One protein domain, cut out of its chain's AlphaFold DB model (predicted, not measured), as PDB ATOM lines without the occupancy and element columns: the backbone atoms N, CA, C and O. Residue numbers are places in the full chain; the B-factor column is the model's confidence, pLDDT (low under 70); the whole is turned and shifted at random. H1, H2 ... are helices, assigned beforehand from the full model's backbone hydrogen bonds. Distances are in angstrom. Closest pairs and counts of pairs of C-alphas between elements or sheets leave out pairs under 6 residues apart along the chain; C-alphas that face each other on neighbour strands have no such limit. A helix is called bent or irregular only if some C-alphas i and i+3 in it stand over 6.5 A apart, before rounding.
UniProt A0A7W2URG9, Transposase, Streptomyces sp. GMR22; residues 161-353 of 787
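This is residues 161 to 353 of the 787 residues of the protein "Transposase" of Streptomyces sp. GMR22 (UniProt A0A7W2URG9). This is an elongated body of helices with H7 in its middle: the longest helix, H1, runs side by side with H7, and H2 crosses H7 on another side. H4 and H5 make one end, H8, H9 and H11 gather toward the other with H10 packed on H9, and residues 329 to 335 stick out. You have 193 printed residues with eleven named helices, H1 to H11 in chain order, and no named strand; the class is all helix. The whole is compact, with a radius of gyration of the C-alphas of 18.0 A and spans of 59 by 34 by 28 A.

Begin at H1, residues 164 to 186. It is irregular, with C-alphas 165 and 168 7.8 A apart, and has a kink of 36 degrees near residue 171. It touches H7, residues 254 to 265, at a shallow tilt of 21 degrees, the same way; the closest C-alphas are those of Ala 173 and Pro 255, 4.9 A apart. H2, residues 191 to 206, touches H7 at a steep tilt of 60 degrees, opposite ways, closest at C-alphas 198 and 261, 5.2 A. Look next at H4, residues 218 to 233, which touches H6, residues 249 to 252, closest at C-alphas 221 and 252, 6.0 A. H5, residues 241 to 247, is close to H4 but not clearly touching, with C-alphas 226 and 244 6.8 A apart. H9, residues 286 to 299, forms helical hairpins with H8, residues 267 to 274, at 24 degrees, and with H10, residues 304 to 309, at 27 degrees. H11, residues 315 to 328, touches H8 about perpendicular at 81 degrees, closest at C-alphas 274 and 324, 5.0 A. H3, residues 209 to 212, touches no helix. Helix packing is mostly crossed, but only just: 3 of 9 pairs are at a shallow tilt. Every O i to N i+4 pair is within hydrogen-bond range in H2, H4, H5 and H7 to H11; in H1 17 of 19 are, and H3 and H6 are too short for such a pair.

Find C-alpha 164 at (-15.137, -55.236, -9.348); H1 runs 32.9 A to C-alpha 186. H2 spans 22.0 A, H4 21.5 A, H7 16.6 A and H9 19.7 A. H11 runs 20.2 A to C-alpha 328 at (-3.978, -9.740, -4.168).

The C-alphas farthest apart, those of Arg 232 and Leu 281, are 60.9 A apart. The printed part has no cut. The link from H8 to H9 is long, with 11 residues, and residues 329 to 353 hold no named element. The mean pLDDT of the printed part is 83.1; it is under 70 at residues 275 to 288, 309 to 312 and 328 to 340.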
ATOM      1  N   ALA A 161      -4.982 -54.408  -8.776       94.19
ATOM      2  CA  ALA A 161      -5.929 -54.589  -7.686       94.19
ATOM      3  C   ALA A 161      -7.309 -54.955  -8.255       94.19
ATOM      4  O   ALA A 161      -7.747 -54.405  -9.275       94.19
ATOM      5  N   GLU A 162      -7.984 -55.909  -7.622       95.12
ATOM      6  CA  GLU A 162      -9.326 -56.359  -7.990       95.12
ATOM      7  C   GLU A 162     -10.363 -55.411  -7.373       95.12
ATOM      8  O   GLU A 162     -10.450 -55.273  -6.156       95.12
ATOM      9  N   VAL A 163     -11.128 -54.725  -8.223       95.94
ATOM     10  CA  VAL A 163     -12.006 -53.606  -7.830       95.94
ATOM     11  C   VAL A 163     -13.415 -53.737  -8.397       95.94
ATOM     12  O   VAL A 163     -14.154 -52.755  -8.475       95.94
ATOM     13  N   THR A 164     -13.805 -54.948  -8.798       93.94
ATOM     14  CA  THR A 164     -15.137 -55.236  -9.348       93.94
ATOM     15  C   THR A 164     -16.256 -54.716  -8.439       93.94
ATOM     16  O   THR A 164     -17.192 -54.080  -8.916       93.94
ATOM     17  N   ALA A 165     -16.121 -54.877  -7.121       90.88
ATOM     18  CA  ALA A 165     -17.126 -54.416  -6.169       90.88
ATOM     19  C   ALA A 165     -17.221 -52.878  -6.037       90.88
ATOM     20  O   ALA A 165     -18.265 -52.353  -5.665       90.88
ATOM     21  N   MET A 166     -16.178 -52.144  -6.441       94.25
ATOM     22  CA  MET A 166     -16.159 -50.677  -6.484       94.25
ATOM     23  C   MET A 166     -16.472 -50.108  -7.880       94.25
ATOM     24  O   MET A 166     -16.376 -48.897  -8.092       94.25
ATOM     25  N   ALA A 167     -16.838 -50.939  -8.865       93.69
ATOM     26  CA  ALA A 167     -16.937 -50.526 -10.269       93.69
ATOM     27  C   ALA A 167     -17.904 -49.348 -10.502       93.69
ATOM     28  O   ALA A 167     -17.590 -48.426 -11.258       93.69
ATOM     29  N   THR A 168     -19.061 -49.341  -9.833       94.56
ATOM     30  CA  THR A 168     -20.049 -48.254  -9.949       94.56
ATOM     31  C   THR A 168     -19.487 -46.929  -9.446       94.56
ATOM     32  O   THR A 168     -19.649 -45.886 -10.092       94.56
ATOM     33  N   GLU A 169     -18.808 -46.962  -8.303       94.44
ATOM     34  CA  GLU A 169     -18.236 -45.781  -7.671       94.44
ATOM     35  C   GLU A 169     -17.044 -45.236  -8.467       94.44
ATOM     36  O   GLU A 169     -17.030 -44.052  -8.827       94.44
ATOM     37  N   LEU A 170     -16.103 -46.108  -8.844       95.56
ATOM     38  CA  LEU A 170     -14.976 -45.760  -9.712       95.56
ATOM     39  C   LEU A 170     -15.455 -45.231 -11.068       95.56
ATOM     40  O   LEU A 170     -14.892 -44.270 -11.585       95.56
ATOM     41  N   GLY A 171     -16.563 -45.753 -11.601       96.00
ATOM     42  CA  GLY A 171     -17.213 -45.224 -12.800       96.00
ATOM     43  C   GLY A 171     -17.681 -43.781 -12.663       96.00
ATOM     44  O   GLY A 171     -17.450 -42.960 -13.556       96.00
ATOM     45  N   ARG A 172     -18.316 -43.437 -11.536       96.00
ATOM     46  CA  ARG A 172     -18.716 -42.052 -11.239       96.00
ATOM     47  C   ARG A 172     -17.490 -41.153 -11.070       96.00
ATOM     48  O   ARG A 172     -17.480 -40.043 -11.609       96.00
ATOM     49  N   ALA A 173     -16.460 -41.635 -10.375       96.25
ATOM     50  CA  ALA A 173     -15.203 -40.918 -10.174       96.25
ATOM     51  C   ALA A 173     -14.476 -40.647 -11.502       96.25
ATOM     52  O   ALA A 173     -14.099 -39.509 -11.770       96.25
ATOM     53  N   GLN A 174     -14.381 -41.645 -12.385       95.25
ATOM     54  CA  GLN A 174     -13.743 -41.533 -13.697       95.25
ATOM     55  C   GLN A 174     -14.455 -40.518 -14.603       95.25
ATOM     56  O   GLN A 174     -13.803 -39.695 -15.246       95.25
ATOM     57  N   ARG A 175     -15.797 -40.519 -14.625       96.06
ATOM     58  CA  ARG A 175     -16.582 -39.513 -15.368       96.06
ATOM     59  C   ARG A 175     -16.381 -38.106 -14.812       96.06
ATOM     60  O   ARG A 175     -16.241 -37.152 -15.575       96.06
ATOM     61  N   ARG A 176     -16.344 -37.967 -13.482       96.69
ATOM     62  CA  ARG A 176     -16.036 -36.689 -12.827       96.69
ATOM     63  C   ARG A 176     -14.634 -36.212 -13.197       96.69
ATOM     64  O   ARG A 176     -14.489 -35.048 -13.553       96.69
ATOM     65  N   TRP A 177     -13.648 -37.106 -13.190       97.00
ATOM     66  CA  TRP A 177     -12.290 -36.791 -13.615       97.00
ATOM     67  C   TRP A 177     -12.229 -36.324 -15.076       97.00
ATOM     68  O   TRP A 177     -11.539 -35.359 -15.375       97.00
ATOM     69  N   GLY A 178     -13.009 -36.928 -15.980       96.12
ATOM     70  CA  GLY A 178     -13.117 -36.452 -17.365       96.12
ATOM     71  C   GLY A 178     -13.561 -34.986 -17.466       96.12
ATOM     72  O   GLY A 178     -12.990 -34.220 -18.239       96.12
ATOM     73  N   ARG A 179     -14.517 -34.560 -16.626       96.25
ATOM     74  CA  ARG A 179     -14.932 -33.146 -16.535       96.25
ATOM     75  C   ARG A 179     -13.842 -32.254 -15.942       96.25
ATOM     76  O   ARG A 179     -13.610 -31.169 -16.459       96.25
ATOM     77  N   VAL A 180     -13.160 -32.717 -14.894       96.56
ATOM     78  CA  VAL A 180     -11.999 -32.028 -14.298       96.56
ATOM     79  C   VAL A 180     -10.907 -31.807 -15.345       96.56
ATOM     80  O   VAL A 180     -10.390 -30.701 -15.454       96.56
ATOM     81  N   GLU A 181     -10.593 -32.823 -16.153       95.38
ATOM     82  CA  GLU A 181      -9.590 -32.738 -17.219       95.38
ATOM     83  C   GLU A 181      -9.980 -31.684 -18.268       95.38
ATOM     84  O   GLU A 181      -9.143 -30.866 -18.653       95.38
ATOM     85  N   ALA A 182     -11.248 -31.663 -18.690       95.44
ATOM     86  CA  ALA A 182     -11.756 -30.678 -19.644       95.44
ATOM     87  C   ALA A 182     -11.688 -29.243 -19.093       95.44
ATOM     88  O   ALA A 182     -11.161 -28.353 -19.760       95.44
ATOM     89  N   VAL A 183     -12.153 -29.026 -17.857       94.44
ATOM     90  CA  VAL A 183     -12.133 -27.707 -17.198       94.44
ATOM     91  C   VAL A 183     -10.700 -27.223 -16.965       94.44
ATOM     92  O   VAL A 183     -10.393 -26.067 -17.244       94.44
ATOM     93  N   ALA A 184      -9.799 -28.099 -16.511       93.06
ATOM     94  CA  ALA A 184      -8.395 -27.749 -16.297       93.06
ATOM     95  C   ALA A 184      -7.718 -27.304 -17.601       93.06
ATOM     96  O   ALA A 184      -7.073 -26.256 -17.628       93.06
ATOM     97  N   ARG A 185      -7.918 -28.055 -18.695       93.25
ATOM     98  CA  ARG A 185      -7.374 -27.704 -20.017       93.25
ATOM     99  C   ARG A 185      -7.933 -26.376 -20.529       93.25
ATOM    100  O   ARG A 185      -7.154 -25.561 -21.010       93.25
ATOM    101  N   ALA A 186      -9.237 -26.138 -20.372       90.75
ATOM    102  CA  ALA A 186      -9.864 -24.866 -20.735       90.75
ATOM    103  C   ALA A 186      -9.290 -23.678 -19.938       90.75
ATOM    104  O   ALA A 186      -9.172 -22.577 -20.466       90.75
ATOM    105  N   ALA A 187      -8.866 -23.910 -18.693       86.00
ATOM    106  CA  ALA A 187      -8.207 -22.919 -17.845       86.00
ATOM    107  C   ALA A 187      -6.679 -22.806 -18.065       86.00
ATOM    108  O   ALA A 187      -6.005 -22.110 -17.305       86.00
ATOM    109  N   GLY A 188      -6.100 -23.505 -19.054       87.75
ATOM    110  CA  GLY A 188      -4.652 -23.509 -19.310       87.75
ATOM    111  C   GLY A 188      -3.817 -24.221 -18.233       87.75
ATOM    112  O   GLY A 188      -2.610 -23.999 -18.121       87.75
ATOM    113  N   VAL A 189      -4.446 -25.070 -17.417       89.50
ATOM    114  CA  VAL A 189      -3.811 -25.828 -16.333       89.50
ATOM    115  C   VAL A 189      -3.578 -27.268 -16.781       89.50
ATOM    116  O   VAL A 189      -4.468 -27.916 -17.330       89.50
ATOM    117  N   GLN A 190      -2.390 -27.812 -16.505       88.81
ATOM    118  CA  GLN A 190      -2.109 -29.214 -16.799       88.81
ATOM    119  C   GLN A 190      -2.903 -30.127 -15.842       88.81
ATOM    120  O   GLN A 190      -2.752 -30.007 -14.624       88.81
ATOM    121  N   PRO A 191      -3.695 -31.097 -16.342       91.56
ATOM    122  CA  PRO A 191      -4.495 -31.992 -15.494       91.56
ATOM    123  C   PRO A 191      -3.680 -32.764 -14.449       91.56
ATOM    124  O   PRO A 191      -4.180 -33.082 -13.371       91.56
ATOM    125  N   ARG A 192      -2.404 -33.038 -14.752       89.69
ATOM    126  CA  ARG A 192      -1.468 -33.698 -13.835       89.69
ATOM    127  C   ARG A 192      -1.188 -32.883 -12.572       89.69
ATOM    128  O   ARG A 192      -1.020 -33.477 -11.514       89.69
ATOM    129  N   ASP A 193      -1.173 -31.556 -12.674       91.06
ATOM    130  CA  ASP A 193      -0.870 -30.673 -11.545       91.06
ATOM    131  C   ASP A 193      -2.085 -30.593 -10.609       91.06
ATOM    132  O   ASP A 193      -1.949 -30.693  -9.390       91.06
ATOM    133  N   VAL A 194      -3.294 -30.536 -11.185       94.31
ATOM    134  CA  VAL A 194      -4.556 -30.646 -10.433       94.31
ATOM    135  C   VAL A 194      -4.638 -31.993  -9.715       94.31
ATOM    136  O   VAL A 194      -4.975 -32.041  -8.532       94.31
ATOM    137  N   PHE A 195      -4.291 -33.087 -10.406       94.19
ATOM    138  CA  PHE A 195      -4.264 -34.417  -9.799       94.19
ATOM    139  C   PHE A 195      -3.264 -34.488  -8.650       94.19
ATOM    140  O   PHE A 195      -3.605 -34.977  -7.580       94.19
ATOM    141  N   ALA A 196      -2.041 -33.993  -8.861       92.12
ATOM    142  CA  ALA A 196      -0.994 -34.011  -7.850       92.12
ATOM    143  C   ALA A 196      -1.423 -33.260  -6.584       92.12
ATOM    144  O   ALA A 196      -1.223 -33.771  -5.483       92.12
ATOM    145  N   LEU A 197      -2.055 -32.092  -6.729       94.94
ATOM    146  CA  LEU A 197      -2.565 -31.330  -5.593       94.94
ATOM    147  C   LEU A 197      -3.717 -32.047  -4.885       94.94
ATOM    148  O   LEU A 197      -3.676 -32.187  -3.665       94.94
ATOM    149  N   ALA A 198      -4.717 -32.533  -5.622       96.44
ATOM    150  CA  ALA A 198      -5.826 -33.277  -5.023       96.44
ATOM    151  C   ALA A 198      -5.325 -34.536  -4.295       96.44
ATOM    152  O   ALA A 198      -5.765 -34.821  -3.183       96.44
ATOM    153  N   ARG A 199      -4.342 -35.236  -4.877       95.12
ATOM    154  CA  ARG A 199      -3.659 -36.381  -4.261       95.12
ATOM    155  C   ARG A 199      -2.919 -36.000  -2.995       95.12
ATOM    156  O   ARG A 199      -3.070 -36.688  -1.997       95.12
ATOM    157  N   ALA A 200      -2.194 -34.891  -2.991       94.25
ATOM    158  CA  ALA A 200      -1.532 -34.387  -1.792       94.25
ATOM    159  C   ALA A 200      -2.522 -34.066  -0.658       94.25
ATOM    160  O   ALA A 200      -2.257 -34.396   0.493       94.25
ATOM    161  N   VAL A 201      -3.677 -33.474  -0.979       93.69
ATOM    162  CA  VAL A 201      -4.731 -33.181   0.008       93.69
ATOM    163  C   VAL A 201      -5.294 -34.471   0.605       93.69
ATOM    164  O   VAL A 201      -5.228 -34.668   1.815       93.69
ATOM    165  N   VAL A 202      -5.789 -35.378  -0.238       94.38
ATOM    166  CA  VAL A 202      -6.483 -36.585   0.232       94.38
ATOM    167  C   VAL A 202      -5.522 -37.596   0.860       94.38
ATOM    168  O   VAL A 202      -5.857 -38.216   1.861       94.38
ATOM    169  N   CYS A 203      -4.300 -37.750   0.342       92.69
ATOM    170  CA  CYS A 203      -3.299 -38.593   0.998       92.69
ATOM    171  C   CYS A 203      -2.804 -37.984   2.316       92.69
ATOM    172  O   CYS A 203      -2.428 -38.733   3.213       92.69
ATOM    173  N   GLY A 204      -2.829 -36.654   2.454       89.25
ATOM    174  CA  GLY A 204      -2.604 -35.999   3.739       89.25
ATOM    175  C   GLY A 204      -3.659 -36.410   4.768       89.25
ATOM    176  O   GLY A 204      -3.311 -36.709   5.905       89.25
ATOM    177  N   TRP A 205      -4.931 -36.490   4.368       90.12
ATOM    178  CA  TRP A 205      -6.024 -37.031   5.190       90.12
ATOM    179  C   TRP A 205      -5.853 -38.522   5.497       90.12
ATOM    180  O   TRP A 205      -5.976 -38.924   6.646       90.12
ATOM    181  N   TRP A 206      -5.461 -39.326   4.505       90.31
ATOM    182  CA  TRP A 206      -5.199 -40.764   4.663       90.31
ATOM    183  C   TRP A 206      -4.160 -41.101   5.741       90.31
ATOM    184  O   TRP A 206      -4.193 -42.190   6.306       90.31
ATOM    185  N   GLN A 207      -3.213 -40.208   6.015       86.12
ATOM    186  CA  GLN A 207      -2.158 -40.435   7.007       86.12
ATOM    187  C   GLN A 207      -2.578 -40.107   8.449       86.12
ATOM    188  O   GLN A 207      -1.788 -40.327   9.357       86.12
ATOM    189  N   GLN A 208      -3.781 -39.569   8.669       81.88
ATOM    190  CA  GLN A 208      -4.236 -39.095   9.979       81.88
ATOM    191  C   GLN A 208      -5.137 -40.111  10.664       81.88
ATOM    192  O   GLN A 208      -6.199 -40.443  10.137       81.88
ATOM    193  N   GLU A 209      -4.760 -40.546  11.860       80.38
ATOM    194  CA  GLU A 209      -5.577 -41.459  12.663       80.38
ATOM    195  C   GLU A 209      -6.918 -40.828  13.052       80.38
ATOM    196  O   GLU A 209      -7.955 -41.483  12.969       80.38
ATOM    197  N   GLU A 210      -6.938 -39.530  13.361       78.62
ATOM    198  CA  GLU A 210      -8.160 -38.798  13.710       78.62
ATOM    199  C   GLU A 210      -9.124 -38.701  12.523       78.62
ATOM    200  O   GLU A 210     -10.343 -38.683  12.700       78.62
ATOM    201  N   PHE A 211      -8.584 -38.662  11.301       83.81
ATOM    202  CA  PHE A 211      -9.393 -38.701  10.088       83.81
ATOM    203  C   PHE A 211      -9.992 -40.095   9.894       83.81
ATOM    204  O   PHE A 211     -11.184 -40.205   9.625       83.81
ATOM    205  N   TRP A 212      -9.203 -41.156  10.098       83.62
ATOM    206  CA  TRP A 212      -9.690 -42.540  10.069       83.62
ATOM    207  C   TRP A 212     -10.775 -42.817  11.114       83.62
ATOM    208  O   TRP A 212     -11.690 -43.578  10.826       83.62
ATOM    209  N   ALA A 213     -10.728 -42.167  12.280       83.38
ATOM    210  CA  ALA A 213     -11.751 -42.315  13.318       83.38
ATOM    211  C   ALA A 213     -13.140 -41.792  12.900       83.38
ATOM    212  O   ALA A 213     -14.147 -42.205  13.470       83.38
ATOM    213  N   ARG A 214     -13.203 -40.874  11.925       84.69
ATOM    214  CA  ARG A 214     -14.450 -40.262  11.424       84.69
ATOM    215  C   ARG A 214     -14.798 -40.683   9.994       84.69
ATOM    216  O   ARG A 214     -15.870 -40.353   9.492       84.69
ATOM    217  N   GLU A 215     -13.876 -41.347   9.305       87.94
ATOM    218  CA  GLU A 215     -14.014 -41.736   7.908       87.94
ATOM    219  C   GLU A 215     -14.620 -43.133   7.778       87.94
ATOM    220  O   GLU A 215     -13.984 -44.140   8.077       87.94
ATOM    221  N   GLU A 216     -15.832 -43.196   7.234       87.44
ATOM    222  CA  GLU A 216     -16.580 -44.450   7.110       87.44
ATOM    223  C   GLU A 216     -16.348 -45.170   5.775       87.44
ATOM    224  O   GLU A 216     -16.527 -46.382   5.687       87.44
ATOM    225  N   ALA A 217     -15.948 -44.465   4.707       88.44
ATOM    226  CA  ALA A 217     -15.914 -45.060   3.371       88.44
ATOM    227  C   ALA A 217     -14.602 -45.804   3.073       88.44
ATOM    228  O   ALA A 217     -14.593 -46.776   2.315       88.44
ATOM    229  N   TRP A 218     -13.474 -45.350   3.623       93.31
ATOM    230  CA  TRP A 218     -12.159 -45.892   3.262       93.31
ATOM    231  C   TRP A 218     -11.877 -47.278   3.835       93.31
ATOM    232  O   TRP A 218     -11.299 -48.091   3.117       93.31
ATOM    233  N   GLY A 219     -12.297 -47.562   5.071       91.25
ATOM    234  CA  GLY A 219     -12.099 -48.869   5.715       91.25
ATOM    235  C   GLY A 219     -12.736 -50.016   4.926       91.25
ATOM    236  O   GLY A 219     -12.007 -50.878   4.429       91.25
ATOM    237  N   PRO A 220     -14.059 -49.979   4.677       91.81
ATOM    238  CA  PRO A 220     -14.748 -51.021   3.917       91.81
ATOM    239  C   PRO A 220     -14.193 -51.205   2.499       91.81
ATOM    240  O   PRO A 220     -14.030 -52.330   2.028       91.81
ATOM    241  N   ARG A 221     -13.857 -50.107   1.803       94.69
ATOM    242  CA  ARG A 221     -13.232 -50.172   0.470       94.69
ATOM    243  C   ARG A 221     -11.860 -50.838   0.523       94.69
ATOM    244  O   ARG A 221     -11.559 -51.670  -0.331       94.69
ATOM    245  N   LEU A 222     -11.025 -50.465   1.493       93.88
ATOM    246  CA  LEU A 222      -9.697 -51.040   1.683       93.88
ATOM    247  C   LEU A 222      -9.797 -52.550   1.906       93.88
ATOM    248  O   LEU A 222      -9.186 -53.306   1.156       93.88
ATOM    249  N   GLU A 223     -10.607 -52.984   2.869       92.12
ATOM    250  CA  GLU A 223     -10.812 -54.403   3.175       92.12
ATOM    251  C   GLU A 223     -11.317 -55.175   1.954       92.12
ATOM    252  O   GLU A 223     -10.776 -56.225   1.599       92.12
ATOM    253  N   GLN A 224     -12.309 -54.626   1.253       93.50
ATOM    254  CA  GLN A 224     -12.891 -55.252   0.075       93.50
ATOM    255  C   GLN A 224     -11.876 -55.412  -1.064       93.50
ATOM    256  O   GLN A 224     -11.794 -56.490  -1.662       93.50
ATOM    257  N   VAL A 225     -11.097 -54.368  -1.364       94.56
ATOM    258  CA  VAL A 225     -10.077 -54.402  -2.422       94.56
ATOM    259  C   VAL A 225      -8.938 -55.339  -2.044       94.56
ATOM    260  O   VAL A 225      -8.512 -56.132  -2.884       94.56
ATOM    261  N   VAL A 226      -8.460 -55.293  -0.800       93.44
ATOM    262  CA  VAL A 226      -7.379 -56.167  -0.322       93.44
ATOM    263  C   VAL A 226      -7.822 -57.624  -0.372       93.44
ATOM    264  O   VAL A 226      -7.160 -58.435  -1.017       93.44
ATOM    265  N   ALA A 227      -8.986 -57.957   0.192       91.56
ATOM    266  CA  ALA A 227      -9.502 -59.322   0.195       91.56
ATOM    267  C   ALA A 227      -9.752 -59.850  -1.228       91.56
ATOM    268  O   ALA A 227      -9.392 -60.985  -1.548       91.56
ATOM    269  N   ALA A 228     -10.344 -59.041  -2.115       93.50
ATOM    270  CA  ALA A 228     -10.573 -59.439  -3.502       93.50
ATOM    271  C   ALA A 228      -9.258 -59.625  -4.275       93.50
ATOM    272  O   ALA A 228      -9.114 -60.596  -5.023       93.50
ATOM    273  N   THR A 229      -8.285 -58.733  -4.068       93.44
ATOM    274  CA  THR A 229      -6.979 -58.799  -4.735       93.44
ATOM    275  C   THR A 229      -6.181 -60.000  -4.249       93.44
ATOM    276  O   THR A 229      -5.708 -60.775  -5.075       93.44
ATOM    277  N   ALA A 230      -6.102 -60.218  -2.934       89.62
ATOM    278  CA  ALA A 230      -5.415 -61.362  -2.346       89.62
ATOM    279  C   ALA A 230      -6.013 -62.691  -2.834       89.62
ATOM    280  O   ALA A 230      -5.269 -63.593  -3.216       89.62
ATOM    281  N   ARG A 231      -7.348 -62.795  -2.934       88.88
ATOM    282  CA  ARG A 231      -8.012 -63.981  -3.504       88.88
ATOM    283  C   ARG A 231      -7.679 -64.208  -4.977       88.88
ATOM    284  O   ARG A 231      -7.560 -65.352  -5.405       88.88
ATOM    285  N   ARG A 232      -7.576 -63.144  -5.782       87.12
ATOM    286  CA  ARG A 232      -7.444 -63.269  -7.242       87.12
ATOM    287  C   ARG A 232      -6.001 -63.350  -7.734       87.12
ATOM    288  O   ARG A 232      -5.757 -64.021  -8.738       87.12
ATOM    289  N   ALA A 233      -5.088 -62.643  -7.079       83.50
ATOM    290  CA  ALA A 233      -3.691 -62.480  -7.479       83.50
ATOM    291  C   ALA A 233      -2.689 -63.095  -6.480       83.50
ATOM    292  O   ALA A 233      -1.503 -63.172  -6.801       83.50
ATOM    293  N   GLY A 234      -3.159 -63.570  -5.321       83.94
ATOM    294  CA  GLY A 234      -2.324 -64.057  -4.224       83.94
ATOM    295  C   GLY A 234      -1.823 -62.924  -3.322       83.94
ATOM    296  O   GLY A 234      -1.826 -61.755  -3.712       83.94
ATOM    297  N   ASN A 235      -1.391 -63.271  -2.107       84.19
ATOM    298  CA  ASN A 235      -0.707 -62.333  -1.217       84.19
ATOM    299  C   ASN A 235       0.812 -62.427  -1.448       84.19
ATOM    300  O   ASN A 235       1.353 -63.534  -1.361       84.19
ATOM    301  N   PRO A 236       1.514 -61.323  -1.758       82.88
ATOM    302  CA  PRO A 236       2.970 -61.340  -1.822       82.88
ATOM    303  C   PRO A 236       3.590 -61.759  -0.479       82.88
ATOM    304  O   PRO A 236       3.060 -61.456   0.588       82.88
ATOM    305  N   GLN A 237       4.732 -62.446  -0.516       76.75
ATOM    306  CA  GLN A 237       5.462 -62.788   0.708       76.75
ATOM    307  C   GLN A 237       5.912 -61.509   1.436       76.75
ATOM    308  O   GLN A 237       6.381 -60.566   0.802       76.75
ATOM    309  N   GLY A 238       5.740 -61.468   2.762       72.75
ATOM    310  CA  GLY A 238       6.103 -60.314   3.596       72.75
ATOM    311  C   GLY A 238       5.142 -59.116   3.523       72.75
ATOM    312  O   GLY A 238       5.429 -58.079   4.115       72.75
ATOM    313  N   PHE A 239       4.006 -59.227   2.821       81.44
ATOM    314  CA  PHE A 239       2.986 -58.174   2.791       81.44
ATOM    315  C   PHE A 239       2.042 -58.260   3.996       81.44
ATOM    316  O   PHE A 239       1.254 -59.201   4.108       81.44
ATOM    317  N   GLY A 240       2.093 -57.239   4.854       83.75
ATOM    318  CA  GLY A 240       1.125 -56.981   5.919       83.75
ATOM    319  C   GLY A 240       0.220 -55.781   5.619       83.75
ATOM    320  O   GLY A 240       0.178 -55.255   4.501       83.75
ATOM    321  N   ASP A 241      -0.503 -55.324   6.642       83.94
ATOM    322  CA  ASP A 241      -1.538 -54.290   6.511       83.94
ATOM    323  C   ASP A 241      -0.992 -52.947   6.018       83.94
ATOM    324  O   ASP A 241      -1.626 -52.277   5.202       83.94
ATOM    325  N   LEU A 242       0.205 -52.550   6.462       84.81
ATOM    326  CA  LEU A 242       0.836 -51.295   6.040       84.81
ATOM    327  C   LEU A 242       1.191 -51.309   4.546       84.81
ATOM    328  O   LEU A 242       0.945 -50.322   3.847       84.81
ATOM    329  N   GLN A 243       1.716 -52.430   4.039       89.44
ATOM    330  CA  GLN A 243       2.044 -52.590   2.622       89.44
ATOM    331  C   GLN A 243       0.778 -52.556   1.760       89.44
ATOM    332  O   GLN A 243       0.745 -51.859   0.742       89.44
ATOM    333  N   TRP A 244      -0.290 -53.232   2.194       89.56
ATOM    334  CA  TRP A 244      -1.587 -53.192   1.516       89.56
ATOM    335  C   TRP A 244      -2.202 -51.792   1.522       89.56
ATOM    336  O   TRP A 244      -2.581 -51.292   0.459       89.56
ATOM    337  N   ARG A 245      -2.227 -51.118   2.679       91.19
ATOM    338  CA  ARG A 245      -2.708 -49.733   2.808       91.19
ATOM    339  C   ARG A 245      -1.981 -48.789   1.866       91.19
ATOM    340  O   ARG A 245      -2.619 -47.907   1.301       91.19
ATOM    341  N   LEU A 246      -0.674 -48.961   1.679       89.88
ATOM    342  CA  LEU A 246       0.108 -48.138   0.762       89.88
ATOM    343  C   LEU A 246      -0.186 -48.471  -0.707       89.88
ATOM    344  O   LEU A 246      -0.405 -47.556  -1.503       89.88
ATOM    345  N   LEU A 247      -0.215 -49.760  -1.057       90.44
ATOM    346  CA  LEU A 247      -0.377 -50.229  -2.432       90.44
ATOM    347  C   LEU A 247      -1.727 -49.825  -3.035       90.44
ATOM    348  O   LEU A 247      -1.788 -49.332  -4.161       90.44
ATOM    349  N   VAL A 248      -2.817 -50.035  -2.292       92.56
ATOM    350  CA  VAL A 248      -4.176 -49.787  -2.800       92.56
ATOM    351  C   VAL A 248      -4.705 -48.394  -2.453       92.56
ATOM    352  O   VAL A 248      -5.818 -48.051  -2.852       92.56
ATOM    353  N   ARG A 249      -3.912 -47.554  -1.771       94.50
ATOM    354  CA  ARG A 249      -4.305 -46.196  -1.357       94.50
ATOM    355  C   ARG A 249      -4.979 -45.432  -2.487       94.50
ATOM    356  O   ARG A 249      -6.121 -45.006  -2.355       94.50
ATOM    357  N   ASP A 250      -4.275 -45.284  -3.609       91.94
ATOM    358  CA  ASP A 250      -4.697 -44.411  -4.704       91.94
ATOM    359  C   ASP A 250      -6.000 -44.895  -5.365       91.94
ATOM    360  O   ASP A 250      -6.718 -44.064  -5.917       91.94
ATOM    361  N   VAL A 251      -6.340 -46.191  -5.282       94.06
ATOM    362  CA  VAL A 251      -7.631 -46.700  -5.772       94.06
ATOM    363  C   VAL A 251      -8.757 -46.514  -4.759       94.06
ATOM    364  O   VAL A 251      -9.856 -46.116  -5.147       94.06
ATOM    365  N   VAL A 252      -8.479 -46.716  -3.468       95.06
ATOM    366  CA  VAL A 252      -9.458 -46.527  -2.385       95.06
ATOM    367  C   VAL A 252      -9.915 -45.070  -2.303       95.06
ATOM    368  O   VAL A 252     -11.111 -44.809  -2.149       95.06
ATOM    369  N   VAL A 253      -8.980 -44.125  -2.461       95.38
ATOM    370  CA  VAL A 253      -9.252 -42.685  -2.325       95.38
ATOM    371  C   VAL A 253      -9.600 -41.983  -3.641       95.38
ATOM    372  O   VAL A 253      -9.921 -40.794  -3.647       95.38
ATOM    373  N   PHE A 254      -9.544 -42.681  -4.784       96.44
ATOM    374  CA  PHE A 254      -9.825 -42.088  -6.099       96.44
ATOM    375  C   PHE A 254     -11.175 -41.351  -6.198       96.44
ATOM    376  O   PHE A 254     -11.220 -40.277  -6.814       96.44
ATOM    377  N   PRO A 255     -12.275 -41.850  -5.597       95.69
ATOM    378  CA  PRO A 255     -13.545 -41.128  -5.579       95.69
ATOM    379  C   PRO A 255     -13.449 -39.746  -4.919       95.69
ATOM    380  O   PRO A 255     -13.947 -38.763  -5.483       95.69
ATOM    381  N   GLU A 256     -12.778 -39.645  -3.770       95.75
ATOM    382  CA  GLU A 256     -12.540 -38.384  -3.064       95.75
ATOM    383  C   GLU A 256     -11.579 -37.486  -3.845       95.75
ATOM    384  O   GLU A 256     -11.859 -36.296  -3.995       95.75
ATOM    385  N   LEU A 257     -10.517 -38.045  -4.440       95.81
ATOM    386  CA  LEU A 257      -9.580 -37.301  -5.294       95.81
ATOM    387  C   LEU A 257     -10.297 -36.553  -6.414       95.81
ATOM    388  O   LEU A 257     -10.064 -35.362  -6.624       95.81
ATOM    389  N   ALA A 258     -11.202 -37.233  -7.119       96.75
ATOM    390  CA  ALA A 258     -11.957 -36.625  -8.205       96.75
ATOM    391  C   ALA A 258     -12.900 -35.511  -7.712       96.75
ATOM    392  O   ALA A 258     -13.108 -34.531  -8.427       96.75
ATOM    393  N   ARG A 259     -13.478 -35.642  -6.506       96.75
ATOM    394  CA  ARG A 259     -14.335 -34.604  -5.899       96.75
ATOM    395  C   ARG A 259     -13.522 -33.399  -5.432       96.75
ATOM    396  O   ARG A 259     -13.905 -32.275  -5.746       96.75
ATOM    397  N   VAL A 260     -12.396 -33.621  -4.757       96.94
ATOM    398  CA  VAL A 260     -11.482 -32.553  -4.324       96.94
ATOM    399  C   VAL A 260     -10.950 -31.795  -5.535       96.94
ATOM    400  O   VAL A 260     -11.063 -30.576  -5.581       96.94
ATOM    401  N   ALA A 261     -10.461 -32.490  -6.563       96.94
ATOM    402  CA  ALA A 261      -9.985 -31.855  -7.791       96.94
ATOM    403  C   ALA A 261     -11.059 -30.980  -8.459       96.94
ATOM    404  O   ALA A 261     -10.777 -29.856  -8.872       96.94
ATOM    405  N   GLN A 262     -12.303 -31.470  -8.520       96.31
ATOM    406  CA  GLN A 262     -13.435 -30.694  -9.027       96.31
ATOM    407  C   GLN A 262     -13.708 -29.452  -8.171       96.31
ATOM    408  O   GLN A 262     -13.939 -28.380  -8.718       96.31
ATOM    409  N   ALA A 263     -13.676 -29.586  -6.844       95.50
ATOM    410  CA  ALA A 263     -13.940 -28.482  -5.931       95.50
ATOM    411  C   ALA A 263     -12.853 -27.398  -5.993       95.50
ATOM    412  O   ALA A 263     -13.189 -26.222  -6.049       95.50
ATOM    413  N   LEU A 264     -11.571 -27.775  -6.049       93.94
ATOM    414  CA  LEU A 264     -10.454 -26.825  -6.132       93.94
ATOM    415  C   LEU A 264     -10.418 -26.063  -7.469       93.94
ATOM    416  O   LEU A 264      -9.919 -24.937  -7.529       93.94
ATOM    417  N   LEU A 265     -10.941 -26.654  -8.548       92.62
ATOM    418  CA  LEU A 265     -11.094 -25.975  -9.840       92.62
ATOM    419  C   LEU A 265     -12.274 -25.002  -9.885       92.62
ATOM    420  O   LEU A 265     -12.302 -24.157 -10.774       92.62
ATOM    421  N   ASP A 266     -13.236 -25.113  -8.970       92.50
ATOM    422  CA  ASP A 266     -14.430 -24.272  -8.975       92.50
ATOM    423  C   ASP A 266     -14.074 -22.810  -8.645       92.50
ATOM    424  O   ASP A 266     -13.610 -22.530  -7.530       92.50
ATOM    425  N   PRO A 267     -14.330 -21.858  -9.566       89.75
ATOM    426  CA  PRO A 267     -14.078 -20.442  -9.330       89.75
ATOM    427  C   PRO A 267     -14.764 -19.916  -8.070       89.75
ATOM    428  O   PRO A 267     -14.164 -19.126  -7.349       89.75
ATOM    429  N   ARG A 268     -15.962 -20.416  -7.729       89.56
ATOM    430  CA  ARG A 268     -16.700 -19.976  -6.533       89.56
ATOM    431  C   ARG A 268     -15.924 -20.266  -5.252       89.56
ATOM    432  O   ARG A 268     -15.877 -19.427  -4.359       89.56
ATOM    433  N   LEU A 269     -15.283 -21.435  -5.167       88.56
ATOM    434  CA  LEU A 269     -14.469 -21.802  -4.006       88.56
ATOM    435  C   LEU A 269     -13.180 -20.968  -3.948       88.56
ATOM    436  O   LEU A 269     -12.735 -20.569  -2.870       88.56
ATOM    437  N   GLN A 270     -12.593 -20.658  -5.106       88.50
ATOM    438  CA  GLN A 270     -11.422 -19.783  -5.199       88.50
ATOM    439  C   GLN A 270     -11.751 -18.336  -4.805       88.50
ATOM    440  O   GLN A 270     -10.961 -17.697  -4.115       88.50
ATOM    441  N   ASP A 271     -12.916 -17.826  -5.205       85.25
ATOM    442  CA  ASP A 271     -13.386 -16.483  -4.863       85.25
ATOM    443  C   ASP A 271     -13.725 -16.383  -3.369       85.25
ATOM    444  O   ASP A 271     -13.278 -15.449  -2.706       85.25
ATOM    445  N   LEU A 272     -14.386 -17.402  -2.800       84.38
ATOM    446  CA  LEU A 272     -14.587 -17.549  -1.349       84.38
ATOM    447  C   LEU A 272     -13.267 -17.504  -0.568       84.38
ATOM    448  O   LEU A 272     -13.197 -16.926   0.515       84.38
ATOM    449  N   THR A 273     -12.210 -18.091  -1.132       80.12
ATOM    450  CA  THR A 273     -10.864 -18.075  -0.545       80.12
ATOM    451  C   THR A 273     -10.221 -16.682  -0.613       80.12
ATOM    452  O   THR A 273      -9.366 -16.350   0.204       80.12
ATOM    453  N   ALA A 274     -10.606 -15.856  -1.589       74.00
ATOM    454  CA  ALA A 274     -10.002 -14.555  -1.860       74.00
ATOM    455  C   ALA A 274     -10.728 -13.367  -1.204       74.00
ATOM    456  O   ALA A 274     -10.087 -12.343  -0.960       74.00
ATOM    457  N   ALA A 275     -12.032 -13.497  -0.941       66.31
ATOM    458  CA  ALA A 275     -12.929 -12.392  -0.602       66.31
ATOM    459  C   ALA A 275     -12.548 -11.598   0.663       66.31
ATOM    460  O   ALA A 275     -12.798 -10.401   0.703       66.31
ATOM    461  N   ASP A 276     -11.871 -12.190   1.653       55.25
ATOM    462  CA  ASP A 276     -11.685 -11.544   2.969       55.25
ATOM    463  C   ASP A 276     -10.223 -11.251   3.331       55.25
ATOM    464  O   ASP A 276      -9.716 -11.552   4.410       55.25
ATOM    465  N   GLY A 277      -9.510 -10.631   2.389       49.81
ATOM    466  CA  GLY A 277      -8.120 -10.220   2.571       49.81
ATOM    467  C   GLY A 277      -7.862  -8.733   2.842       49.81
ATOM    468  O   GLY A 277      -6.688  -8.368   2.929       49.81
ATOM    469  N   ALA A 278      -8.894  -7.890   2.918       38.16
ATOM    470  CA  ALA A 278      -8.781  -6.440   2.708       38.16
ATOM    471  C   ALA A 278      -8.657  -5.565   3.978       38.16
ATOM    472  O   ALA A 278      -8.869  -4.359   3.899       38.16
ATOM    473  N   GLY A 279      -8.301  -6.129   5.139       42.44
ATOM    474  CA  GLY A 279      -8.055  -5.355   6.364       42.44
ATOM    475  C   GLY A 279      -6.614  -5.483   6.862       42.44
ATOM    476  O   GLY A 279      -6.179  -6.580   7.206       42.44
ATOM    477  N   ASP A 280      -5.889  -4.367   6.974       42.09
ATOM    478  CA  ASP A 280      -4.497  -4.322   7.462       42.09
ATOM    479  C   ASP A 280      -4.331  -4.710   8.950       42.09
ATOM    480  O   ASP A 280      -3.213  -4.918   9.419       42.09
ATOM    481  N   LEU A 281      -5.428  -4.870   9.700       44.31
ATOM    482  CA  LEU A 281      -5.412  -5.215  11.131       44.31
ATOM    483  C   LEU A 281      -5.948  -6.622  11.436       44.31
ATOM    484  O   LEU A 281      -5.716  -7.137  12.529       44.31
ATOM    485  N   VAL A 282      -6.627  -7.265  10.481       39.00
ATOM    486  CA  VAL A 282      -7.346  -8.530  10.684       39.00
ATOM    487  C   VAL A 282      -7.130  -9.413   9.455       39.00
ATOM    488  O   VAL A 282      -7.739  -9.181   8.413       39.00
ATOM    489  N   ARG A 283      -6.303 -10.471   9.545       46.34
ATOM    490  CA  ARG A 283      -6.567 -11.634   8.682       46.34
ATOM    491  C   ARG A 283      -7.659 -12.399   9.405       46.34
ATOM    492  O   ARG A 283      -7.407 -13.025  10.431       46.34
ATOM    493  N   SER A 284      -8.889 -12.294   8.923       42.22
ATOM    494  CA  SER A 284     -10.006 -13.045   9.482       42.22
ATOM    495  C   SER A 284      -9.697 -14.541   9.367       42.22
ATOM    496  O   SER A 284      -9.709 -15.102   8.268       42.22
ATOM    497  N   GLY A 285      -9.418 -15.188  10.503       42.59
ATOM    498  CA  GLY A 285      -9.212 -16.638  10.604       42.59
ATOM    499  C   GLY A 285     -10.397 -17.457  10.071       42.59
ATOM    500  O   GLY A 285     -10.212 -18.588   9.631       42.59
ATOM    501  N   GLY A 286     -11.588 -16.849   9.971       51.84
ATOM    502  CA  GLY A 286     -12.798 -17.465   9.413       51.84
ATOM    503  C   GLY A 286     -12.750 -17.799   7.914       51.84
ATOM    504  O   GLY A 286     -13.591 -18.552   7.428       51.84
ATOM    505  N   CYS A 287     -11.768 -17.299   7.153       57.09
ATOM    506  CA  CYS A 287     -11.689 -17.587   5.716       57.09
ATOM    507  C   CYS A 287     -11.374 -19.061   5.431       57.09
ATOM    508  O   CYS A 287     -11.998 -19.666   4.559       57.09
ATOM    509  N   ARG A 288     -10.423 -19.654   6.166       66.12
ATOM    510  CA  ARG A 288     -10.078 -21.069   5.982       66.12
ATOM    511  C   ARG A 288     -11.222 -21.970   6.437       66.12
ATOM    512  O   ARG A 288     -11.563 -22.889   5.703       66.12
ATOM    513  N   GLY A 289     -11.846 -21.655   7.575       70.88
ATOM    514  CA  GLY A 289     -13.006 -22.388   8.087       70.88
ATOM    515  C   GLY A 289     -14.135 -22.486   7.060       70.88
ATOM    516  O   GLY A 289     -14.590 -23.582   6.768       70.88
ATOM    517  N   ARG A 290     -14.509 -21.377   6.402       78.06
ATOM    518  CA  ARG A 290     -15.560 -21.390   5.363       78.06
ATOM    519  C   ARG A 290     -15.184 -22.191   4.116       78.06
ATOM    520  O   ARG A 290     -16.028 -22.891   3.569       78.06
ATOM    521  N   VAL A 291     -13.933 -22.100   3.657       84.12
ATOM    522  CA  VAL A 291     -13.459 -22.864   2.487       84.12
ATOM    523  C   VAL A 291     -13.456 -24.361   2.785       84.12
ATOM    524  O   VAL A 291     -13.890 -25.157   1.955       84.12
ATOM    525  N   VAL A 292     -12.995 -24.742   3.976       85.56
ATOM    526  CA  VAL A 292     -13.003 -26.133   4.429       85.56
ATOM    527  C   VAL A 292     -14.434 -26.625   4.639       85.56
ATOM    528  O   VAL A 292     -14.741 -27.719   4.185       85.56
ATOM    529  N   ALA A 293     -15.318 -25.827   5.239       86.12
ATOM    530  CA  ALA A 293     -16.728 -26.174   5.415       86.12
ATOM    531  C   ALA A 293     -17.422 -26.402   4.064       86.12
ATOM    532  O   ALA A 293     -18.034 -27.445   3.856       86.12
ATOM    533  N   ALA A 294     -17.227 -25.499   3.096       88.75
ATOM    534  CA  ALA A 294     -17.761 -25.653   1.742       88.75
ATOM    535  C   ALA A 294     -17.187 -26.887   1.021       88.75
ATOM    536  O   ALA A 294     -17.882 -27.545   0.243       88.75
ATOM    537  N   LEU A 295     -15.913 -27.221   1.253       91.31
ATOM    538  CA  LEU A 295     -15.318 -28.456   0.742       91.31
ATOM    539  C   LEU A 295     -15.909 -29.693   1.436       91.31
ATOM    540  O   LEU A 295     -16.199 -30.677   0.759       91.31
ATOM    541  N   GLY A 296     -16.118 -29.628   2.751       90.69
ATOM    542  CA  GLY A 296     -16.735 -30.667   3.570       90.69
ATOM    543  C   GLY A 296     -18.147 -30.992   3.098       90.69
ATOM    544  O   GLY A 296     -18.426 -32.141   2.767       90.69
ATOM    545  N   GLU A 297     -18.993 -29.980   2.920       90.56
ATOM    546  CA  GLU A 297     -20.345 -30.107   2.361       90.56
ATOM    547  C   GLU A 297     -20.315 -30.797   0.983       90.56
ATOM    548  O   GLU A 297     -20.974 -31.812   0.747       90.56
ATOM    549  N   ARG A 298     -19.433 -30.343   0.079       91.75
ATOM    550  CA  ARG A 298     -19.246 -30.954  -1.252       91.75
ATOM    551  C   ARG A 298     -18.739 -32.388  -1.206       91.75
ATOM    552  O   ARG A 298     -18.903 -33.107  -2.200       91.75
ATOM    553  N   LEU A 299     -18.088 -32.801  -0.121       90.94
ATOM    554  CA  LEU A 299     -17.592 -34.157   0.113       90.94
ATOM    555  C   LEU A 299     -18.563 -35.025   0.927       90.94
ATOM    556  O   LEU A 299     -18.367 -36.241   0.949       90.94
ATOM    557  N   GLY A 300     -19.626 -34.448   1.496       89.31
ATOM    558  CA  GLY A 300     -20.494 -35.122   2.467       89.31
ATOM    559  C   GLY A 300     -19.776 -35.408   3.790       89.31
ATOM    560  O   GLY A 300     -19.947 -36.479   4.354       89.31
ATOM    561  N   ARG A 301     -18.885 -34.506   4.216       89.56
ATOM    562  CA  ARG A 301     -18.044 -34.599   5.419       89.56
ATOM    563  C   ARG A 301     -18.048 -33.251   6.132       89.56
ATOM    564  O   ARG A 301     -17.080 -32.500   6.057       89.56
ATOM    565  N   GLU A 302     -19.156 -32.909   6.777       88.06
ATOM    566  CA  GLU A 302     -19.318 -31.609   7.455       88.06
ATOM    567  C   GLU A 302     -18.295 -31.412   8.587       88.06
ATOM    568  O   GLU A 302     -17.790 -30.312   8.798       88.06
ATOM    569  N   TRP A 303     -17.867 -32.514   9.211       87.19
ATOM    570  CA  TRP A 303     -16.814 -32.559  10.227       87.19
ATOM    571  C   TRP A 303     -15.406 -32.207   9.709       87.19
ATOM    572  O   TRP A 303     -14.477 -32.076  10.510       87.19
ATOM    573  N   LEU A 304     -15.211 -32.041   8.391       85.31
ATOM    574  CA  LEU A 304     -13.911 -31.702   7.796       85.31
ATOM    575  C   LEU A 304     -13.364 -30.364   8.319       85.31
ATOM    576  O   LEU A 304     -12.147 -30.197   8.401       85.31
ATOM    577  N   GLY A 305     -14.260 -29.439   8.693       78.00
ATOM    578  CA  GLY A 305     -13.930 -28.165   9.339       78.00
ATOM    579  C   GLY A 305     -12.977 -28.347  10.515       78.00
ATOM    580  O   GLY A 305     -11.869 -27.820  10.499       78.00
ATOM    581  N   GLU A 306     -13.380 -29.173  11.477       75.81
ATOM    582  CA  GLU A 306     -12.640 -29.429  12.715       75.81
ATOM    583  C   GLU A 306     -11.295 -30.126  12.461       75.81
ATOM    584  O   GLU A 306     -10.280 -29.777  13.067       75.81
ATOM    585  N   ALA A 307     -11.264 -31.081  11.524       74.50
ATOM    586  CA  ALA A 307     -10.052 -31.830  11.184       74.50
ATOM    587  C   ALA A 307      -8.969 -30.936  10.544       74.50
ATOM    588  O   ALA A 307      -7.772 -31.102  10.786       74.50
ATOM    589  N   GLU A 308      -9.371 -29.957   9.730       77.69
ATOM    590  CA  GLU A 308      -8.449 -29.018   9.080       77.69
ATOM    591  C   GLU A 308      -8.164 -27.758   9.910       77.69
ATOM    592  O   GLU A 308      -7.131 -27.118   9.699       77.69
ATOM    593  N   GLU A 309      -9.034 -27.397  10.857       65.50
ATOM    594  CA  GLU A 309      -8.832 -26.268  11.773       65.50
ATOM    595  C   GLU A 309      -7.618 -26.496  12.688       65.50
ATOM    596  O   GLU A 309      -6.808 -25.590  12.906       65.50
ATOM    597  N   GLN A 310      -7.401 -27.739  13.120       55.03
ATOM    598  CA  GLN A 310      -6.239 -28.128  13.927       55.03
ATOM    599  C   GLN A 310      -4.919 -28.107  13.121       55.03
ATOM    600  O   GLN A 310      -3.831 -27.803  13.645       55.03
ATOM    601  N   ALA A 311      -4.997 -28.362  11.813       58.81
ATOM    602  CA  ALA A 311      -3.848 -28.471  10.924       58.81
ATOM    603  C   ALA A 311      -3.438 -27.102  10.348       58.81
ATOM    604  O   ALA A 311      -3.897 -26.711   9.286       58.81
ATOM    605  N   ALA A 312      -2.513 -26.352  10.962       59.06
ATOM    606  CA  ALA A 312      -2.036 -25.070  10.389       59.06
ATOM    607  C   ALA A 312      -1.266 -25.212   9.056       59.06
ATOM    608  O   ALA A 312      -1.025 -24.209   8.381       59.06
ATOM    609  N   SER A 313      -0.899 -26.432   8.665       70.44
ATOM    610  CA  SER A 313      -0.130 -26.749   7.463       70.44
ATOM    611  C   SER A 313      -0.757 -27.906   6.678       70.44
ATOM    612  O   SER A 313      -1.503 -28.723   7.219       70.44
ATOM    613  N   GLY A 314      -0.477 -27.956   5.375       82.38
ATOM    614  CA  GLY A 314      -1.014 -28.977   4.476       82.38
ATOM    615  C   GLY A 314      -1.091 -28.513   3.024       82.38
ATOM    616  O   GLY A 314      -0.942 -27.323   2.714       82.38
ATOM    617  N   ALA A 315      -1.374 -29.450   2.119       89.00
ATOM    618  CA  ALA A 315      -1.565 -29.153   0.700       89.00
ATOM    619  C   ALA A 315      -2.742 -28.188   0.457       89.00
ATOM    620  O   ALA A 315      -2.607 -27.248  -0.326       89.00
ATOM    621  N   LEU A 316      -3.859 -28.358   1.180       89.12
ATOM    622  CA  LEU A 316      -5.040 -27.494   1.060       89.12
ATOM    623  C   LEU A 316      -4.755 -26.071   1.564       89.12
ATOM    624  O   LEU A 316      -5.089 -25.095   0.893       89.12
ATOM    625  N   ALA A 317      -4.066 -25.946   2.702       82.69
ATOM    626  CA  ALA A 317      -3.621 -24.658   3.234       82.69
ATOM    627  C   ALA A 317      -2.657 -23.942   2.272       82.69
ATOM    628  O   ALA A 317      -2.764 -22.731   2.061       82.69
ATOM    629  N   SER A 318      -1.736 -24.694   1.656       85.56
ATOM    630  CA  SER A 318      -0.782 -24.169   0.668       85.56
ATOM    631  C   SER A 318      -1.491 -23.641  -0.572       85.56
ATOM    632  O   SER A 318      -1.189 -22.536  -1.033       85.56
ATOM    633  N   TRP A 319      -2.468 -24.398  -1.075       89.50
ATOM    634  CA  TRP A 319      -3.324 -23.969  -2.174       89.50
ATOM    635  C   TRP A 319      -4.093 -22.695  -1.815       89.50
ATOM    636  O   TRP A 319      -4.007 -21.715  -2.551       89.50
ATOM    637  N   ALA A 320      -4.752 -22.648  -0.653       85.19
ATOM    638  CA  ALA A 320      -5.538 -21.487  -0.235       85.19
ATOM    639  C   ALA A 320      -4.682 -20.210  -0.136       85.19
ATOM    640  O   ALA A 320      -5.052 -19.156  -0.661       85.19
ATOM    641  N   GLN A 321      -3.480 -20.303   0.447       79.62
ATOM    642  CA  GLN A 321      -2.536 -19.183   0.470       79.62
ATOM    643  C   GLN A 321      -2.073 -18.771  -0.931       79.62
ATOM    644  O   GLN A 321      -1.890 -17.580  -1.202       79.62
ATOM    645  N   ALA A 322      -1.865 -19.723  -1.841       82.75
ATOM    646  CA  ALA A 322      -1.520 -19.413  -3.223       82.75
ATOM    647  C   ALA A 322      -2.664 -18.685  -3.948       82.75
ATOM    648  O   ALA A 322      -2.386 -17.698  -4.631       82.75
ATOM    649  N   VAL A 323      -3.925 -19.077  -3.736       84.50
ATOM    650  CA  VAL A 323      -5.100 -18.370  -4.280       84.50
ATOM    651  C   VAL A 323      -5.152 -16.928  -3.768       84.50
ATOM    652  O   VAL A 323      -5.204 -15.996  -4.575       84.50
ATOM    653  N   ILE A 324      -5.032 -16.716  -2.451       78.81
ATOM    654  CA  ILE A 324      -5.028 -15.370  -1.844       78.81
ATOM    655  C   ILE A 324      -3.918 -14.502  -2.450       78.81
ATOM    656  O   ILE A 324      -4.159 -13.363  -2.852       78.81
ATOM    657  N   ARG A 325      -2.692 -15.034  -2.555       76.75
ATOM    658  CA  ARG A 325      -1.553 -14.303  -3.139       76.75
ATOM    659  C   ARG A 325      -1.805 -13.917  -4.593       76.75
ATOM    660  O   ARG A 325      -1.551 -12.776  -4.973       76.75
ATOM    661  N   GLN A 326      -2.317 -14.848  -5.394       79.06
ATOM    662  CA  GLN A 326      -2.576 -14.615  -6.812       79.06
ATOM    663  C   GLN A 326      -3.656 -13.561  -7.064       79.06
ATOM    664  O   GLN A 326      -3.565 -12.852  -8.070       79.06
ATOM    665  N   ARG A 327      -4.640 -13.459  -6.163       76.62
ATOM    666  CA  ARG A 327      -5.750 -12.498  -6.232       76.62
ATOM    667  C   ARG A 327      -5.358 -11.110  -5.720       76.62
ATOM    668  O   ARG A 327      -5.757 -10.123  -6.319       76.62
ATOM    669  N   ARG A 328      -4.511 -11.023  -4.684       69.12
ATOM    670  CA  ARG A 328      -3.978  -9.740  -4.168       69.12
ATOM    671  C   ARG A 328      -2.957  -9.081  -5.096       69.12
ATOM    672  O   ARG A 328      -2.838  -7.862  -5.106       69.12
ATOM    673  N   ARG A 329      -2.179  -9.873  -5.836       65.38
ATOM    674  CA  ARG A 329      -1.193  -9.383  -6.812       65.38
ATOM    675  C   ARG A 329      -1.414 -10.077  -8.156       65.38
ATOM    676  O   ARG A 329      -0.702 -11.047  -8.444       65.38
ATOM    677  N   PRO A 330      -2.397  -9.639  -8.968       60.62
ATOM    678  CA  PRO A 330      -2.542 -10.128 -10.335       60.62
ATOM    679  C   PRO A 330      -1.226  -9.870 -11.082       60.62
ATOM    680  O   PRO A 330      -0.747  -8.742 -11.158       60.62
ATOM    681  N   ALA A 331      -0.572 -10.940 -11.536       52.88
ATOM    682  CA  ALA A 331       0.715 -10.840 -12.207       52.88
ATOM    683  C   ALA A 331       0.516 -10.142 -13.555       52.88
ATOM    684  O   ALA A 331      -0.395 -10.500 -14.303       52.88
ATOM    685  N   ARG A 332       1.389  -9.184 -13.879       44.41
ATOM    686  CA  ARG A 332       1.535  -8.679 -15.247       44.41
ATOM    687  C   ARG A 332       2.131  -9.826 -16.074       44.41
ATOM    688  O   ARG A 332       3.258 -10.213 -15.812       44.41
ATOM    689  N   SER A 333       1.320 -10.409 -16.960       41.03
ATOM    690  CA  SER A 333       1.658 -11.390 -18.013       41.03
ATOM    691  C   SER A 333       2.552 -12.600 -17.656       41.03
ATOM    692  O   SER A 333       3.745 -12.475 -17.419       41.03
ATOM    693  N   GLY A 334       1.989 -13.808 -17.796       45.78
ATOM    694  CA  GLY A 334       2.701 -14.920 -18.443       45.78
ATOM    695  C   GLY A 334       3.851 -15.611 -17.698       45.78
ATOM    696  O   GLY A 334       4.935 -15.727 -18.244       45.78
ATOM    697  N   SER A 335       3.627 -16.119 -16.485       45.59
ATOM    698  CA  SER A 335       4.124 -17.439 -16.024       45.59
ATOM    699  C   SER A 335       3.893 -17.582 -14.517       45.59
ATOM    700  O   SER A 335       4.586 -17.016 -13.679       45.59
ATOM    701  N   ARG A 336       2.872 -18.352 -14.136       52.91
ATOM    702  CA  ARG A 336       2.645 -18.768 -12.737       52.91
ATOM    703  C   ARG A 336       2.836 -20.275 -12.548       52.91
ATOM    704  O   ARG A 336       2.293 -20.858 -11.614       52.91
ATOM    705  N   GLN A 337       3.603 -20.911 -13.432       52.16
ATOM    706  CA  GLN A 337       4.045 -22.295 -13.275       52.16
ATOM    707  C   GLN A 337       5.407 -22.273 -12.569       52.16
ATOM    708  O   GLN A 337       6.410 -21.875 -13.145       52.16
ATOM    709  N   GLY A 338       5.426 -22.601 -11.277       60.59
ATOM    710  CA  GLY A 338       6.628 -22.542 -10.440       60.59
ATOM    711  C   GLY A 338       6.311 -22.780  -8.963       60.59
ATOM    712  O   GLY A 338       5.162 -23.053  -8.616       60.59
ATOM    713  N   ARG A 339       7.309 -22.629  -8.078       61.72
ATOM    714  CA  ARG A 339       7.250 -22.910  -6.619       61.72
ATOM    715  C   ARG A 339       6.140 -22.165  -5.843       61.72
ATOM    716  O   ARG A 339       5.884 -22.470  -4.686       61.72
ATOM    717  N   TYR A 340       5.461 -21.205  -6.472       63.34
ATOM    718  CA  TYR A 340       4.388 -20.401  -5.872       63.34
ATOM    719  C   TYR A 340       3.071 -20.426  -6.665       63.34
ATOM    720  O   TYR A 340       2.162 -19.639  -6.390       63.34
ATOM    721  N   GLY A 341       2.958 -21.313  -7.658       78.00
ATOM    722  CA  GLY A 341       1.714 -21.539  -8.392       78.00
ATOM    723  C   GLY A 341       0.649 -22.196  -7.510       78.00
ATOM    724  O   GLY A 341       0.975 -22.949  -6.596       78.00
ATOM    725  N   MET A 342      -0.633 -21.944  -7.794       85.88
ATOM    726  CA  MET A 342      -1.739 -22.526  -7.017       85.88
ATOM    727  C   MET A 342      -1.783 -24.054  -7.091       85.88
ATOM    728  O   MET A 342      -2.158 -24.697  -6.122       85.88
ATOM    729  N   TRP A 343      -1.326 -24.642  -8.196       90.62
ATOM    730  CA  TRP A 343      -1.271 -26.095  -8.388       90.62
ATOM    731  C   TRP A 343       0.061 -26.724  -7.967       90.62
ATOM    732  O   TRP A 343       0.276 -27.916  -8.171       90.62
ATOM    733  N   TRP A 344       0.980 -25.935  -7.406       87.62
ATOM    734  CA  TRP A 344       2.266 -26.452  -6.964       87.62
ATOM    735  C   TRP A 344       2.134 -27.143  -5.605       87.62
ATOM    736  O   TRP A 344       1.641 -26.555  -4.646       87.62
ATOM    737  N   VAL A 345       2.627 -28.381  -5.518       86.81
ATOM    738  CA  VAL A 345       2.646 -29.161  -4.277       86.81
ATOM    739  C   VAL A 345       4.022 -29.051  -3.616       86.81
ATOM    740  O   VAL A 345       5.010 -29.540  -4.195       86.81
ATOM    741  N   PRO A 346       4.106 -28.464  -2.406       83.81
ATOM    742  CA  PRO A 346       5.339 -28.458  -1.641       83.81
ATOM    743  C   PRO A 346       5.847 -29.863  -1.368       83.81
ATOM    744  O   PRO A 346       5.064 -30.776  -1.139       83.81
ATOM    745  N   MET A 347       7.171 -30.027  -1.363       80.75
ATOM    746  CA  MET A 347       7.812 -31.329  -1.158       80.75
ATOM    747  C   MET A 347       7.342 -32.013   0.135       80.75
ATOM    748  O   MET A 347       7.051 -33.199   0.105       80.75
ATOM    749  N   ALA A 348       7.148 -31.232   1.203       80.19
ATOM    750  CA  ALA A 348       6.630 -31.679   2.497       80.19
ATOM    751  C   ALA A 348       5.235 -32.328   2.443       80.19
ATOM    752  O   ALA A 348       4.891 -33.094   3.333       80.19
ATOM    753  N   HIS A 349       4.435 -32.015   1.418       86.31
ATOM    754  CA  HIS A 349       3.066 -32.521   1.257       86.31
ATOM    755  C   HIS A 349       2.938 -33.520   0.114       86.31
ATOM    756  O   HIS A 349       1.827 -33.911  -0.243       86.31
ATOM    757  N   ARG A 350       4.051 -33.909  -0.518       87.50
ATOM    758  CA  ARG A 350       4.004 -34.927  -1.563       87.50
ATOM    759  C   ARG A 350       3.709 -36.279  -0.911       87.50
ATOM    760  O   ARG A 350       4.416 -36.652   0.022       87.50
ATOM    761  N   PRO A 351       2.689 -37.011  -1.387       88.12
ATOM    762  CA  PRO A 351       2.393 -38.336  -0.863       88.12
ATOM    763  C   PRO A 351       3.609 -39.254  -0.980       88.12
ATOM    764  O   PRO A 351       4.313 -39.222  -1.989       88.12
ATOM    765  N   VAL A 352       3.809 -40.116   0.017       85.56
ATOM    766  CA  VAL A 352       4.806 -41.188  -0.067       85.56
ATOM    767  C   VAL A 352       4.443 -42.095  -1.244       85.56
ATOM    768  O   VAL A 352       3.303 -42.569  -1.340       85.56
ATOM    769  N   GLU A 353       5.392 -42.304  -2.154       86.56
ATOM    770  CA  GLU A 353       5.223 -43.213  -3.288       86.56
ATOM    771  C   GLU A 353       5.379 -44.669  -2.843       86.56
ATOM    772  O   GLU A 353       6.165 -44.963  -1.940       86.56
TER     773      GLU A 353